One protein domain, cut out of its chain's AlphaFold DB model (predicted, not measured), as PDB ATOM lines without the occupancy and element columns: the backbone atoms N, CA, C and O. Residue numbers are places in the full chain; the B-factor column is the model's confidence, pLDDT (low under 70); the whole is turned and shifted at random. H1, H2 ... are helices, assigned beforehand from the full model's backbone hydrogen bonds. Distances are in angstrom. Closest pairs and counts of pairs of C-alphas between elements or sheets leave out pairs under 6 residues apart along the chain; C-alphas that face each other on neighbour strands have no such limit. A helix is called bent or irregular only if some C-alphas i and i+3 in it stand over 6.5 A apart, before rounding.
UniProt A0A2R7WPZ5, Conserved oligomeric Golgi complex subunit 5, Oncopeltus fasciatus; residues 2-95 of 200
ATOM      1  N   ARG A   2     141.999 204.718 241.263       80.62
ATOM      2  CA  ARG A   2     142.228 205.275 242.620       80.62
ATOM      3  C   ARG A   2     141.877 204.306 243.753       80.62
ATOM      4  O   ARG A   2     142.632 204.197 244.702       80.62
ATOM      5  N   GLU A   3     140.774 203.569 243.637       85.69
ATOM      6  CA  GLU A   3     140.395 202.562 244.641       85.69
ATOM      7  C   GLU A   3     141.449 201.461 244.801       85.69
ATOM      8  O   GLU A   3     141.764 201.090 245.926       85.69
ATOM      9  N   LEU A   4     142.043 200.995 243.695       82.88
ATOM     10  CA  LEU A   4     143.134 200.020 243.716       82.88
ATOM     11  C   LEU A   4     144.370 200.594 244.417       82.88
ATOM     12  O   LEU A   4     144.926 199.939 245.291       82.88
ATOM     13  N   GLN A   5     144.761 201.826 244.078       87.56
ATOM     14  CA  GLN A   5     145.888 202.518 244.717       87.56
ATOM     15  C   GLN A   5     145.665 202.646 246.232       87.56
ATOM     16  O   GLN A   5     146.521 202.254 247.023       87.56
ATOM     17  N   THR A   6     144.487 203.121 246.648       89.12
ATOM     18  CA  THR A   6     144.124 203.252 248.065       89.12
ATOM     19  C   THR A   6     144.088 201.896 248.767       89.12
ATOM     20  O   THR A   6     144.553 201.777 249.900       89.12
ATOM     21  N   PHE A   7     143.557 200.864 248.109       90.75
ATOM     22  CA  PHE A   7     143.497 199.515 248.659       90.75
ATOM     23  C   PHE A   7     144.896 198.939 248.892       90.75
ATOM     24  O   PHE A   7     145.170 198.486 250.002       90.75
ATOM     25  N   ILE A   8     145.782 198.999 247.891       88.81
ATOM     26  CA  ILE A   8     147.149 198.475 247.990       88.81
ATOM     27  C   ILE A   8     147.942 199.249 249.049       88.81
ATOM     28  O   ILE A   8     148.563 198.634 249.912       88.81
ATOM     29  N   ALA A   9     147.861 200.584 249.055       89.31
ATOM     30  CA  ALA A   9     148.532 201.411 250.057       89.31
ATOM     31  C   ALA A   9     148.061 201.087 251.483       89.31
ATOM     32  O   ALA A   9     148.871 200.933 252.400       89.31
ATOM     33  N   ARG A  10     146.747 200.926 251.679       92.00
ATOM     34  CA  ARG A  10     146.188 200.505 252.967       92.00
ATOM     35  C   ARG A  10     146.644 199.100 253.338       92.00
ATOM     36  O   ARG A  10     146.989 198.873 254.491       92.00
ATOM     37  N   ALA A  11     146.665 198.164 252.393       90.00
ATOM     38  CA  ALA A  11     147.072 196.795 252.672       90.00
ATOM     39  C   ALA A  11     148.542 196.716 253.106       90.00
ATOM     40  O   ALA A  11     148.841 196.116 254.139       90.00
ATOM     41  N   ALA A  12     149.428 197.405 252.383       88.19
ATOM     42  CA  ALA A  12     150.845 197.498 252.714       88.19
ATOM     43  C   ALA A  12     151.070 198.102 254.112       88.19
ATOM     44  O   ALA A  12     151.785 197.541 254.939       88.19
ATOM     45  N   THR A  13     150.402 199.216 254.412       89.62
ATOM     46  CA  THR A  13     150.595 199.936 255.681       89.62
ATOM     47  C   THR A  13     149.924 199.258 256.871       89.62
ATOM     48  O   THR A  13     150.507 199.212 257.947       89.62
ATOM     49  N   THR A  14     148.716 198.725 256.700       89.75
ATOM     50  CA  THR A  14     147.888 198.237 257.816       89.75
ATOM     51  C   THR A  14     148.117 196.758 258.106       89.75
ATOM     52  O   THR A  14     148.107 196.362 259.268       89.75
ATOM     53  N   TYR A  15     148.313 195.936 257.071       89.69
ATOM     54  CA  TYR A  15     148.384 194.481 257.229       89.69
ATOM     55  C   TYR A  15     149.798 193.929 257.068       89.69
ATOM     56  O   TYR A  15     150.130 192.969 257.749       89.69
ATOM     57  N   LEU A  16     150.631 194.517 256.198       89.19
ATOM     58  CA  LEU A  16     151.969 193.981 255.909       89.19
ATOM     59  C   LEU A  16     153.064 194.581 256.805       89.19
ATOM     60  O   LEU A  16     153.947 193.861 257.265       89.19
ATOM     61  N   SER A  17     152.984 195.876 257.118       87.31
ATOM     62  CA  SER A  17     153.965 196.544 257.987       87.31
ATOM     63  C   SER A  17     154.134 195.938 259.395       87.31
ATOM     64  O   SER A  17     155.264 195.950 259.882       87.31
ATOM     65  N   PRO A  18     153.103 195.369 260.060       91.62
ATOM     66  CA  PRO A  18     153.257 194.859 261.426       91.62
ATOM     67  C   PRO A  18     154.061 193.557 261.547       91.62
ATOM     68  O   PRO A  18     154.416 193.161 262.658       91.62
ATOM     69  N   PHE A  19     154.327 192.849 260.445       90.56
ATOM     70  CA  PHE A  19     155.074 191.591 260.488       90.56
ATOM     71  C   PHE A  19     156.537 191.819 260.901       90.56
ATOM     72  O   PHE A  19     157.180 192.778 260.499       90.56
ATOM     73  N   GLN A  20     157.113 190.915 261.693       89.25
ATOM     74  CA  GLN A  20     158.485 191.094 262.195       89.25
ATOM     75  C   GLN A  20     159.553 190.832 261.122       89.25
ATOM     76  O   GLN A  20     160.575 191.513 261.080       89.25
ATOM     77  N   ASN A  21     159.318 189.862 260.231       92.25
ATOM     78  CA  ASN A  21     160.248 189.527 259.156       92.25
ATOM     79  C   ASN A  21     159.992 190.394 257.914       92.25
ATOM     80  O   ASN A  21     159.360 189.964 256.949       92.25
ATOM     81  N   GLN A  22     160.502 191.623 257.947       90.44
ATOM     82  CA  GLN A  22     160.349 192.591 256.857       90.44
ATOM     83  C   GLN A  22     161.023 192.141 255.553       90.44
ATOM     84  O   GLN A  22     160.561 192.501 254.476       90.44
ATOM     85  N   THR A  23     162.074 191.317 255.622       91.19
ATOM     86  CA  THR A  23     162.741 190.776 254.428       91.19
ATOM     87  C   THR A  23     161.821 189.838 253.654       91.19
ATOM     88  O   THR A  23     161.664 190.003 252.447       91.19
ATOM     89  N   LEU A  24     161.177 188.892 254.346       91.81
ATOM     90  CA  LEU A  24     160.226 187.974 253.717       91.81
ATOM     91  C   LEU A  24     159.013 188.731 253.164       91.81
ATOM     92  O   LEU A  24     158.592 188.482 252.039       91.81
ATOM     93  N   VAL A  25     158.487 189.693 253.928       92.88
ATOM     94  CA  VAL A  25     157.362 190.531 253.486       92.88
ATOM     95  C   VAL A  25     157.722 191.297 252.217       92.88
ATOM     96  O   VAL A  25     156.950 191.274 251.265       92.88
ATOM     97  N   ALA A  26     158.898 191.928 252.166       91.50
ATOM     98  CA  ALA A  26     159.354 192.644 250.980       91.50
ATOM     99  C   ALA A  26     159.469 191.717 249.758       91.50
ATOM    100  O   ALA A  26     159.005 192.082 248.682       91.50
ATOM    101  N   GLN A  27     160.010 190.505 249.922       92.94
ATOM    102  CA  GLN A  27     160.078 189.511 248.842       92.94
ATOM    103  C   GLN A  27     158.685 189.138 248.322       92.94
ATOM    104  O   GLN A  27     158.438 189.222 247.120       92.94
ATOM    105  N   SER A  28     157.744 188.821 249.214       93.69
ATOM    106  CA  SER A  28     156.363 188.515 248.819       93.69
ATOM    107  C   SER A  28     155.658 189.709 248.165       93.69
ATOM    108  O   SER A  28     154.908 189.536 247.207       93.69
ATOM    109  N   CYS A  29     155.907 190.937 248.629       94.31
ATOM    110  CA  CYS A  29     155.369 192.140 247.998       94.31
ATOM    111  C   CYS A  29     155.893 192.323 246.566       94.31
ATOM    112  O   CYS A  29     155.109 192.662 245.677       94.31
ATOM    113  N   LEU A  30     157.183 192.056 246.324       95.62
ATOM    114  CA  LEU A  30     157.772 192.096 244.984       95.62
ATOM    115  C   LEU A  30     157.154 191.040 244.060       95.62
ATOM    116  O   LEU A  30     156.847 191.354 242.908       95.62
ATOM    117  N   GLU A  31     156.906 189.825 244.556       95.06
ATOM    118  CA  GLU A  31     156.213 188.774 243.795       95.06
ATOM    119  C   GLU A  31     154.792 189.205 243.406       95.06
ATOM    120  O   GLU A  31     154.416 189.129 242.233       95.06
ATOM    121  N   VAL A  32     154.020 189.739 244.359       95.25
ATOM    122  CA  VAL A  32     152.658 190.242 244.112       95.25
ATOM    123  C   VAL A  32     152.663 191.406 243.118       95.25
ATOM    124  O   VAL A  32     151.831 191.451 242.206       95.25
ATOM    125  N   ALA A  33     153.600 192.344 243.255       96.31
ATOM    126  CA  ALA A  33     153.738 193.479 242.350       96.31
ATOM    127  C   ALA A  33     154.114 193.032 240.929       96.31
ATOM    128  O   ALA A  33     153.442 193.424 239.972       96.31
ATOM    129  N   SER A  34     155.122 192.162 240.785       96.56
ATOM    130  CA  SER A  34     155.522 191.583 239.494       96.56
ATOM    131  C   SER A  34     154.336 190.897 238.823       96.56
ATOM    132  O   SER A  34     153.998 191.189 237.673       96.56
ATOM    133  N   ARG A  35     153.625 190.066 239.588       95.94
ATOM    134  CA  ARG A  35     152.468 189.325 239.104       95.94
ATOM    135  C   ARG A  35     151.323 190.233 238.659       95.94
ATOM    136  O   ARG A  35     150.662 189.962 237.656       95.94
ATOM    137  N   THR A  36     151.107 191.332 239.375       96.00
ATOM    138  CA  THR A  36     150.112 192.349 239.011       96.00
ATOM    139  C   THR A  36     150.437 192.975 237.655       96.00
ATOM    140  O   THR A  36     149.542 193.128 236.822       96.00
ATOM    141  N   LEU A  37     151.713 193.291 237.395       96.94
ATOM    142  CA  LEU A  37     152.145 193.837 236.106       96.94
ATOM    143  C   LEU A  37     151.971 192.825 234.966       96.94
ATOM    144  O   LEU A  37     151.458 193.186 233.908       96.94
ATOM    145  N   GLU A  38     152.343 191.562 235.175       96.12
ATOM    146  CA  GLU A  38     152.156 190.492 234.184       96.12
ATOM    147  C   GLU A  38     150.687 190.318 233.787       96.12
ATOM    148  O   GLU A  38     150.350 190.306 232.598       96.12
ATOM    149  N   LEU A  39     149.801 190.232 234.784       96.44
ATOM    150  CA  LEU A  39     148.361 190.114 234.570       96.44
ATOM    151  C   LEU A  39     147.796 191.339 233.851       96.44
ATOM    152  O   LEU A  39     146.971 191.192 232.946       96.44
ATOM    153  N   PHE A  40     148.243 192.541 234.214       97.19
ATOM    154  CA  PHE A  40     147.846 193.766 233.530       97.19
ATOM    155  C   PHE A  40     148.233 193.726 232.046       97.19
ATOM    156  O   PHE A  40     147.369 193.897 231.184       97.19
ATOM    157  N   MET A  41     149.499 193.431 231.735       97.12
ATOM    158  CA  MET A  41     150.000 193.367 230.360       97.12
ATOM    159  C   MET A  41     149.252 192.328 229.522       97.12
ATOM    160  O   MET A  41     148.806 192.632 228.415       97.12
ATOM    161  N   ARG A  42     149.048 191.124 230.073       96.00
ATOM    162  CA  ARG A  42     148.272 190.058 229.429       96.00
ATOM    163  C   ARG A  42     146.874 190.543 229.052       96.00
ATOM    164  O   ARG A  42     146.487 190.440 227.890       96.00
ATOM    165  N   ASN A  43     146.139 191.104 230.011       95.50
ATOM    166  CA  ASN A  43     144.772 191.566 229.777       95.50
ATOM    167  C   ASN A  43     144.721 192.692 228.746       95.50
ATOM    168  O   ASN A  43     143.894 192.643 227.842       95.50
ATOM    169  N   VAL A  44     145.639 193.655 228.830       95.75
ATOM    170  CA  VAL A  44     145.721 194.773 227.886       95.75
ATOM    171  C   VAL A  44     145.897 194.292 226.443       95.75
ATOM    172  O   VAL A  44     145.230 194.810 225.549       95.75
ATOM    173  N   THR A  45     146.727 193.272 226.197       95.69
ATOM    174  CA  THR A  45     146.928 192.745 224.832       95.69
ATOM    175  C   THR A  45     145.717 192.015 224.250       95.69
ATOM    176  O   THR A  45     145.638 191.868 223.032       95.69
ATOM    177  N   LEU A  46     144.759 191.600 225.083       95.00
ATOM    178  CA  LEU A  46     143.547 190.890 224.665       95.00
ATOM    179  C   LEU A  46     142.357 191.815 224.381       95.00
ATOM    180  O   LEU A  46     141.361 191.357 223.816       95.00
ATOM    181  N   ILE A  47     142.434 193.092 224.770       93.62
ATOM    182  CA  ILE A  47     141.331 194.042 224.597       93.62
ATOM    183  C   ILE A  47     141.085 194.263 223.103       93.62
ATOM    184  O   ILE A  47     141.982 194.655 222.363       93.62
ATOM    185  N   ARG A  48     139.843 194.043 222.666       92.31
ATOM    186  CA  ARG A  48     139.378 194.336 221.307       92.31
ATOM    187  C   ARG A  48     137.846 194.446 221.255       92.31
ATOM    188  O   ARG A  48     137.183 193.699 221.976       92.31
ATOM    189  N   PRO A  49     137.272 195.298 220.385       89.00
ATOM    190  CA  PRO A  49     137.945 196.355 219.623       89.00
ATOM    191  C   PRO A  49     138.374 197.522 220.534       89.00
ATOM    192  O   PRO A  49     137.770 197.755 221.579       89.00
ATOM    193  N   ILE A  50     139.408 198.270 220.136       88.75
ATOM    194  CA  ILE A  50     139.894 199.450 220.871       88.75
ATOM    195  C   ILE A  50     139.666 200.697 220.016       88.75
ATOM    196  O   ILE A  50     140.083 200.750 218.863       88.75
ATOM    197  N   SER A  51     139.017 201.712 220.585       90.31
ATOM    198  CA  SER A  51     138.912 203.041 219.972       90.31
ATOM    199  C   SER A  51     140.127 203.911 220.310       90.31
ATOM    200  O   SER A  51     140.819 203.663 221.294       90.31
ATOM    201  N   GLU A  52     140.339 205.005 219.578       88.06
ATOM    202  CA  GLU A  52     141.364 206.019 219.900       88.06
ATOM    203  C   GLU A  52     141.289 206.504 221.361       88.06
ATOM    204  O   GLU A  52     142.293 206.611 222.071       88.06
ATOM    205  N   ALA A  53     140.073 206.750 221.858       91.25
ATOM    206  CA  ALA A  53     139.853 207.107 223.258       91.25
ATOM    207  C   ALA A  53     140.198 205.949 224.213       91.25
ATOM    208  O   ALA A  53     140.690 206.189 225.316       91.25
ATOM    209  N   GLY A  54     139.967 204.704 223.788       91.62
ATOM    210  CA  GLY A  54     140.377 203.494 224.499       91.62
ATOM    211  C   GLY A  54     141.895 203.386 224.638       91.62
ATOM    212  O   GLY A  54     142.375 203.188 225.750       91.62
ATOM    213  N   TYR A  55     142.659 203.623 223.567       90.88
ATOM    214  CA  TYR A  55     144.127 203.635 223.628       90.88
ATOM    215  C   TYR A  55     144.653 204.682 224.611       90.88
ATOM    216  O   TYR A  55     145.519 204.377 225.430       90.88
ATOM    217  N   LYS A  56     144.091 205.897 224.600       92.31
ATOM    218  CA  LYS A  56     144.459 206.945 225.570       92.31
ATOM    219  C   LYS A  56     144.192 206.517 227.014       92.31
ATOM    220  O   LYS A  56     145.026 206.771 227.880       92.31
ATOM    221  N   LYS A  57     143.061 205.848 227.273       94.06
ATOM    222  CA  LYS A  57     142.744 205.296 228.600       94.06
ATOM    223  C   LYS A  57     143.729 204.204 229.003       94.06
ATOM    224  O   LYS A  57     144.287 204.295 230.087       94.06
ATOM    225  N   ILE A  58     144.026 203.260 228.112       94.81
ATOM    226  CA  ILE A  58     145.004 202.195 228.367       94.81
ATOM    227  C   ILE A  58     146.381 202.790 228.691       94.81
ATOM    228  O   ILE A  58     146.988 202.420 229.690       94.81
ATOM    229  N   LEU A  59     146.861 203.763 227.911       94.44
ATOM    230  CA  LEU A  59     148.136 204.449 228.168       94.44
ATOM    231  C   LEU A  59     148.163 205.178 229.517       94.44
ATOM    232  O   LEU A  59     149.222 205.271 230.144       94.44
ATOM    233  N   GLN A  60     147.019 205.700 229.963       94.75
ATOM    234  CA  GLN A  60     146.879 206.248 231.307       94.75
ATOM    235  C   GLN A  60     146.875 205.133 232.362       94.75
ATOM    236  O   GLN A  60     147.509 205.292 233.401       94.75
ATOM    237  N   ASP A  61     146.247 203.991 232.091       95.31
ATOM    238  CA  ASP A  61     146.232 202.843 232.998       95.31
ATOM    239  C   ASP A  61     147.615 202.218 233.199       95.31
ATOM    240  O   ASP A  61     147.911 201.789 234.311       95.31
ATOM    241  N   PHE A  62     148.510 202.281 232.204       95.81
ATOM    242  CA  PHE A  62     149.928 201.953 232.403       95.81
ATOM    243  C   PHE A  62     150.576 202.816 233.497       95.81
ATOM    244  O   PHE A  62     151.321 202.295 234.317       95.81
ATOM    245  N   LYS A  63     150.294 204.126 233.545       94.06
ATOM    246  CA  LYS A  63     150.789 204.986 234.638       94.06
ATOM    247  C   LYS A  63     150.105 204.635 235.956       94.06
ATOM    248  O   LYS A  63     150.752 204.520 236.987       94.06
ATOM    249  N   ASN A  64     148.788 204.439 235.909       94.19
ATOM    250  CA  ASN A  64     147.997 204.179 237.103       94.19
ATOM    251  C   ASN A  64     148.407 202.864 237.789       94.19
ATOM    252  O   ASN A  64     148.359 202.798 239.016       94.19
ATOM    253  N   VAL A  65     148.769 201.826 237.021       95.25
ATOM    254  CA  VAL A  65     149.236 200.543 237.568       95.25
ATOM    255  C   VAL A  65     150.656 200.651 238.119       95.25
ATOM    256  O   VAL A  65     150.898 200.112 239.194       95.25
ATOM    257  N   GLU A  66     151.553 201.404 237.461       94.50
ATOM    258  CA  GLU A  66     152.887 201.733 237.999       94.50
ATOM    259  C   GLU A  66     152.751 202.396 239.382       94.50
ATOM    260  O   GLU A  66     153.349 201.941 240.351       94.50
ATOM    261  N   GLU A  67     151.890 203.409 239.502       93.56
ATOM    262  CA  GLU A  67     151.615 204.091 240.774       93.56
ATOM    263  C   GLU A  67     150.956 203.178 241.820       93.56
ATOM    264  O   GLU A  67     151.212 203.313 243.015       93.56
ATOM    265  N   ALA A  68     150.093 202.254 241.389       93.62
ATOM    266  CA  ALA A  68     149.369 201.364 242.291       93.62
ATOM    267  C   ALA A  68     150.270 200.322 242.954       93.62
ATOM    268  O   ALA A  68     149.995 199.949 244.091       93.62
ATOM    269  N   VAL A  69     151.329 199.869 242.278       94.75
ATOM    270  CA  VAL A  69     152.268 198.888 242.843       94.75
ATOM    271  C   VAL A  69     153.375 199.527 243.681       94.75
ATOM    272  O   VAL A  69     153.999 198.818 244.463       94.75
ATOM    273  N   CYS A  70     153.583 200.850 243.597       93.31
ATOM    274  CA  CYS A  70     154.600 201.565 244.379       93.31
ATOM    275  C   CYS A  70     154.610 201.230 245.884       93.31
ATOM    276  O   CYS A  70     155.699 201.065 246.419       93.31
ATOM    277  N   PRO A  71     153.475 201.076 246.598       92.69
ATOM    278  CA  PRO A  71     153.501 200.725 248.022       92.69
ATOM    279  C   PRO A  71     154.044 199.321 248.337       92.69
ATOM    280  O   PRO A  71     154.254 199.011 249.506       92.69
ATOM    281  N   LEU A  72     154.225 198.460 247.329       92.19
ATOM    282  CA  LEU A  72     154.713 197.083 247.470       92.19
ATOM    283  C   LEU A  72     156.216 196.947 247.182       92.19
ATOM    284  O   LEU A  72     156.786 195.882 247.390       92.19
ATOM    285  N   CYS A  73     156.874 197.995 246.695       91.69
ATOM    286  CA  CYS A  73     158.289 197.957 246.331       91.69
ATOM    287  C   CYS A  73     158.997 199.223 246.802       91.69
ATOM    288  O   CYS A  73     158.405 200.300 246.822       91.69
ATOM    289  N   THR A  74     160.285 199.124 247.125       87.75
ATOM    290  CA  THR A  74     161.062 200.330 247.451       87.75
ATOM    291  C   THR A  74     161.375 201.098 246.172       87.75
ATOM    292  O   THR A  74     161.312 202.328 246.139       87.75
ATOM    293  N   GLN A  75     161.673 200.366 245.093       92.38
ATOM    294  CA  GLN A  75     161.873 200.918 243.756       92.38
ATOM    295  C   GLN A  75     161.248 200.008 242.695       92.38
ATOM    296  O   GLN A  75     161.411 198.793 242.727       92.38
ATOM    297  N   LEU A  76     160.606 200.594 241.678       92.81
ATOM    298  CA  LEU A  76     160.011 199.829 240.567       92.81
ATOM    299  C   LEU A  76     161.047 199.013 239.768       92.81
ATOM    300  O   LEU A  76     160.699 198.022 239.132       92.81
ATOM    301  N   SER A  77     162.323 199.408 239.802       93.69
ATOM    302  CA  SER A  77     163.436 198.667 239.193       93.69
ATOM    303  C   SER A  77     163.639 197.275 239.802       93.69
ATOM    304  O   SER A  77     164.117 196.386 239.096       93.69
ATOM    305  N   GLU A  78     163.238 197.058 241.059       94.19
ATOM    306  CA  GLU A  78     163.324 195.764 241.756       94.19
ATOM    307  C   GLU A  78     162.416 194.703 241.119       94.19
ATOM    308  O   GLU A  78     162.700 193.511 241.199       94.19
ATOM    309  N   LEU A  79     161.370 195.127 240.400       94.62
ATOM    310  CA  LEU A  79     160.459 194.245 239.662       94.62
ATOM    311  C   LEU A  79     161.091 193.658 238.384       94.62
ATOM    312  O   LEU A  79     160.457 192.880 237.671       94.62
ATOM    313  N   GLY A  80     162.329 194.043 238.059       94.56
ATOM    314  CA  GLY A  80     163.153 193.371 237.062       94.56
ATOM    315  C   GLY A  80     162.529 193.310 235.666       94.56
ATOM    316  O   GLY A  80     162.247 194.340 235.047       94.56
ATOM    317  N   ILE A  81     162.392 192.090 235.137       94.56
ATOM    318  CA  ILE A  81     161.903 191.837 233.771       94.56
ATOM    319  C   ILE A  81     160.486 192.388 233.600       94.56
ATOM    320  O   ILE A  81     160.254 193.124 232.647       94.56
ATOM    321  N   SER A  82     159.579 192.134 234.545       95.62
ATOM    322  CA  SER A  82     158.166 192.521 234.450       95.62
ATOM    323  C   SER A  82     157.978 194.026 234.276       95.62
ATOM    324  O   SER A  82     157.177 194.465 233.447       95.62
ATOM    325  N   TYR A  83     158.768 194.838 234.987       96.62
ATOM    326  CA  TYR A  83     158.736 196.290 234.811       96.62
ATOM    327  C   TYR A  83     159.364 196.733 233.484       96.62
ATOM    328  O   TYR A  83     158.798 197.586 232.802       96.62
ATOM    329  N   ARG A  84     160.474 196.123 233.042       96.50
ATOM    330  CA  ARG A  84     161.037 196.412 231.707       96.50
ATOM    331  C   ARG A  84     160.042 196.089 230.591       96.50
ATOM    332  O   ARG A  84     159.837 196.926 229.715       96.50
ATOM    333  N   THR A  85     159.383 194.934 230.659       97.06
ATOM    334  CA  THR A  85     158.337 194.538 229.712       97.06
ATOM    335  C   THR A  85     157.189 195.539 229.716       97.06
ATOM    336  O   THR A  85     156.779 195.969 228.642       97.06
ATOM    337  N   LEU A  86     156.723 195.990 230.887       97.19
ATOM    338  CA  LEU A  86     155.658 196.993 231.002       97.19
ATOM    339  C   LEU A  86     156.025 198.294 230.274       97.19
ATOM    340  O   LEU A  86     155.236 198.815 229.481       97.19
ATOM    341  N   ARG A  87     157.240 198.799 230.513       95.62
ATOM    342  CA  ARG A  87     157.751 200.029 229.893       95.62
ATOM    343  C   ARG A  87     157.853 199.900 228.377       95.62
ATOM    344  O   ARG A  87     157.408 200.799 227.662       95.62
ATOM    345  N   SER A  88     158.402 198.790 227.892       95.88
ATOM    346  CA  SER A  88     158.525 198.519 226.459       95.88
ATOM    347  C   SER A  88     157.155 198.317 225.801       95.88
ATOM    348  O   SER A  88     156.900 198.880 224.737       95.88
ATOM    349  N   LEU A  89     156.241 197.587 226.449       96.19
ATOM    350  CA  LEU A  89     154.891 197.329 225.944       96.19
ATOM    351  C   LEU A  89     154.094 198.625 225.780       96.19
ATOM    352  O   LEU A  89     153.419 198.819 224.769       96.19
ATOM    353  N   ARG A  90     154.214 199.544 226.745       95.12
ATOM    354  CA  ARG A  90     153.565 200.857 226.693       95.12
ATOM    355  C   ARG A  90     153.947 201.660 225.449       95.12
ATOM    356  O   ARG A  90     153.110 202.397 224.938       95.12
ATOM    357  N   ALA A  91     155.186 201.541 224.970       90.88
ATOM    358  CA  ALA A  91     155.636 202.238 223.767       90.88
ATOM    359  C   ALA A  91     155.047 201.622 222.488       90.88
ATOM    360  O   ALA A  91     154.656 202.347 221.578       90.88
ATOM    361  N   ILE A  92     154.943 200.290 222.426       91.94
ATOM    362  CA  ILE A  92     154.502 199.592 221.210       91.94
ATOM    363  C   ILE A  92     152.975 199.500 221.069       91.94
ATOM    364  O   ILE A  92     152.468 199.293 219.967       91.94
ATOM    365  N   ILE A  93     152.214 199.675 222.154       91.50
ATOM    366  CA  ILE A  93     150.757 199.482 222.121       91.50
ATOM    367  C   ILE A  93     150.024 200.470 221.207       91.50
ATOM    368  O   ILE A  93     149.013 200.103 220.611       91.50
ATOM    369  N   SER A  94     150.548 201.688 221.061       85.88
ATOM    370  CA  SER A  94     150.040 202.711 220.141       85.88
ATOM    371  C   SER A  94     150.803 202.765 218.816       85.88
ATOM    372  O   SER A  94     150.461 203.573 217.959       85.88
ATOM    373  N   ALA A  95     151.845 201.945 218.642       91.50
ATOM    374  CA  ALA A  95     152.633 201.920 217.414       91.50
ATOM    375  C   ALA A  95     151.885 201.182 216.284       91.50
ATOM    376  O   ALA A  95     151.144 200.231 216.570       91.50
TER     377      ALA A  95
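Overview. This is residues 2 to 95 of the 200 residues of the protein "Conserved oligomeric Golgi complex subunit 5" of Oncopeltus fasciatus (UniProt A0A2R7WPZ5). What is the shape? H2, H3 and H4 form an elongated up-and-down bundle, each running against the one before, and H1 packs on the last residues of H3. What is printed? 94 residues with four named helices, H1 to H4, all helix, only just compact, close to loose: radius of gyration of the C-alphas 14.5 A, spans 48 by 26 by 18 A.

Arrangement. What does H1 touch? H1, residues 2 to 16, touches H3, residues 52 to 72, through 67 to 72 alone; closest C-alphas, Gln 5 and Ala 68, 4.4 A. Which hairpins follow? H2, residues 22 to 46, and H3 touch as a helical hairpin, closest C-alphas Cys 29 and Leu 72, 5.0 A; H3 and H4, residues 76 to 92, touch as another, closest C-alphas Leu 59 and Arg 90, 6.7 A. Are the backbones complete? O i to N i+4 pairs are within hydrogen-bond range throughout H1 and H2, 14 of 17 in H3, 8 of 13 in H4.

Along the chain. Where are the ends? C-alpha 2 is at (142.228, 205.275, 242.620), C-alpha 92 at (154.502, 199.592, 221.210). How long are the helices? H2 spans 36.4 A, H3 31.9 A. Which are irregular? H3, C-alphas 68 and 71 7.1 A apart, and H4, 78 and 81 9.0 A apart.

Size, cuts and confidence. Is there a cut? The printed part has no cut, and the three links are tight. Is confidence low anywhere? No printed residue is under 70.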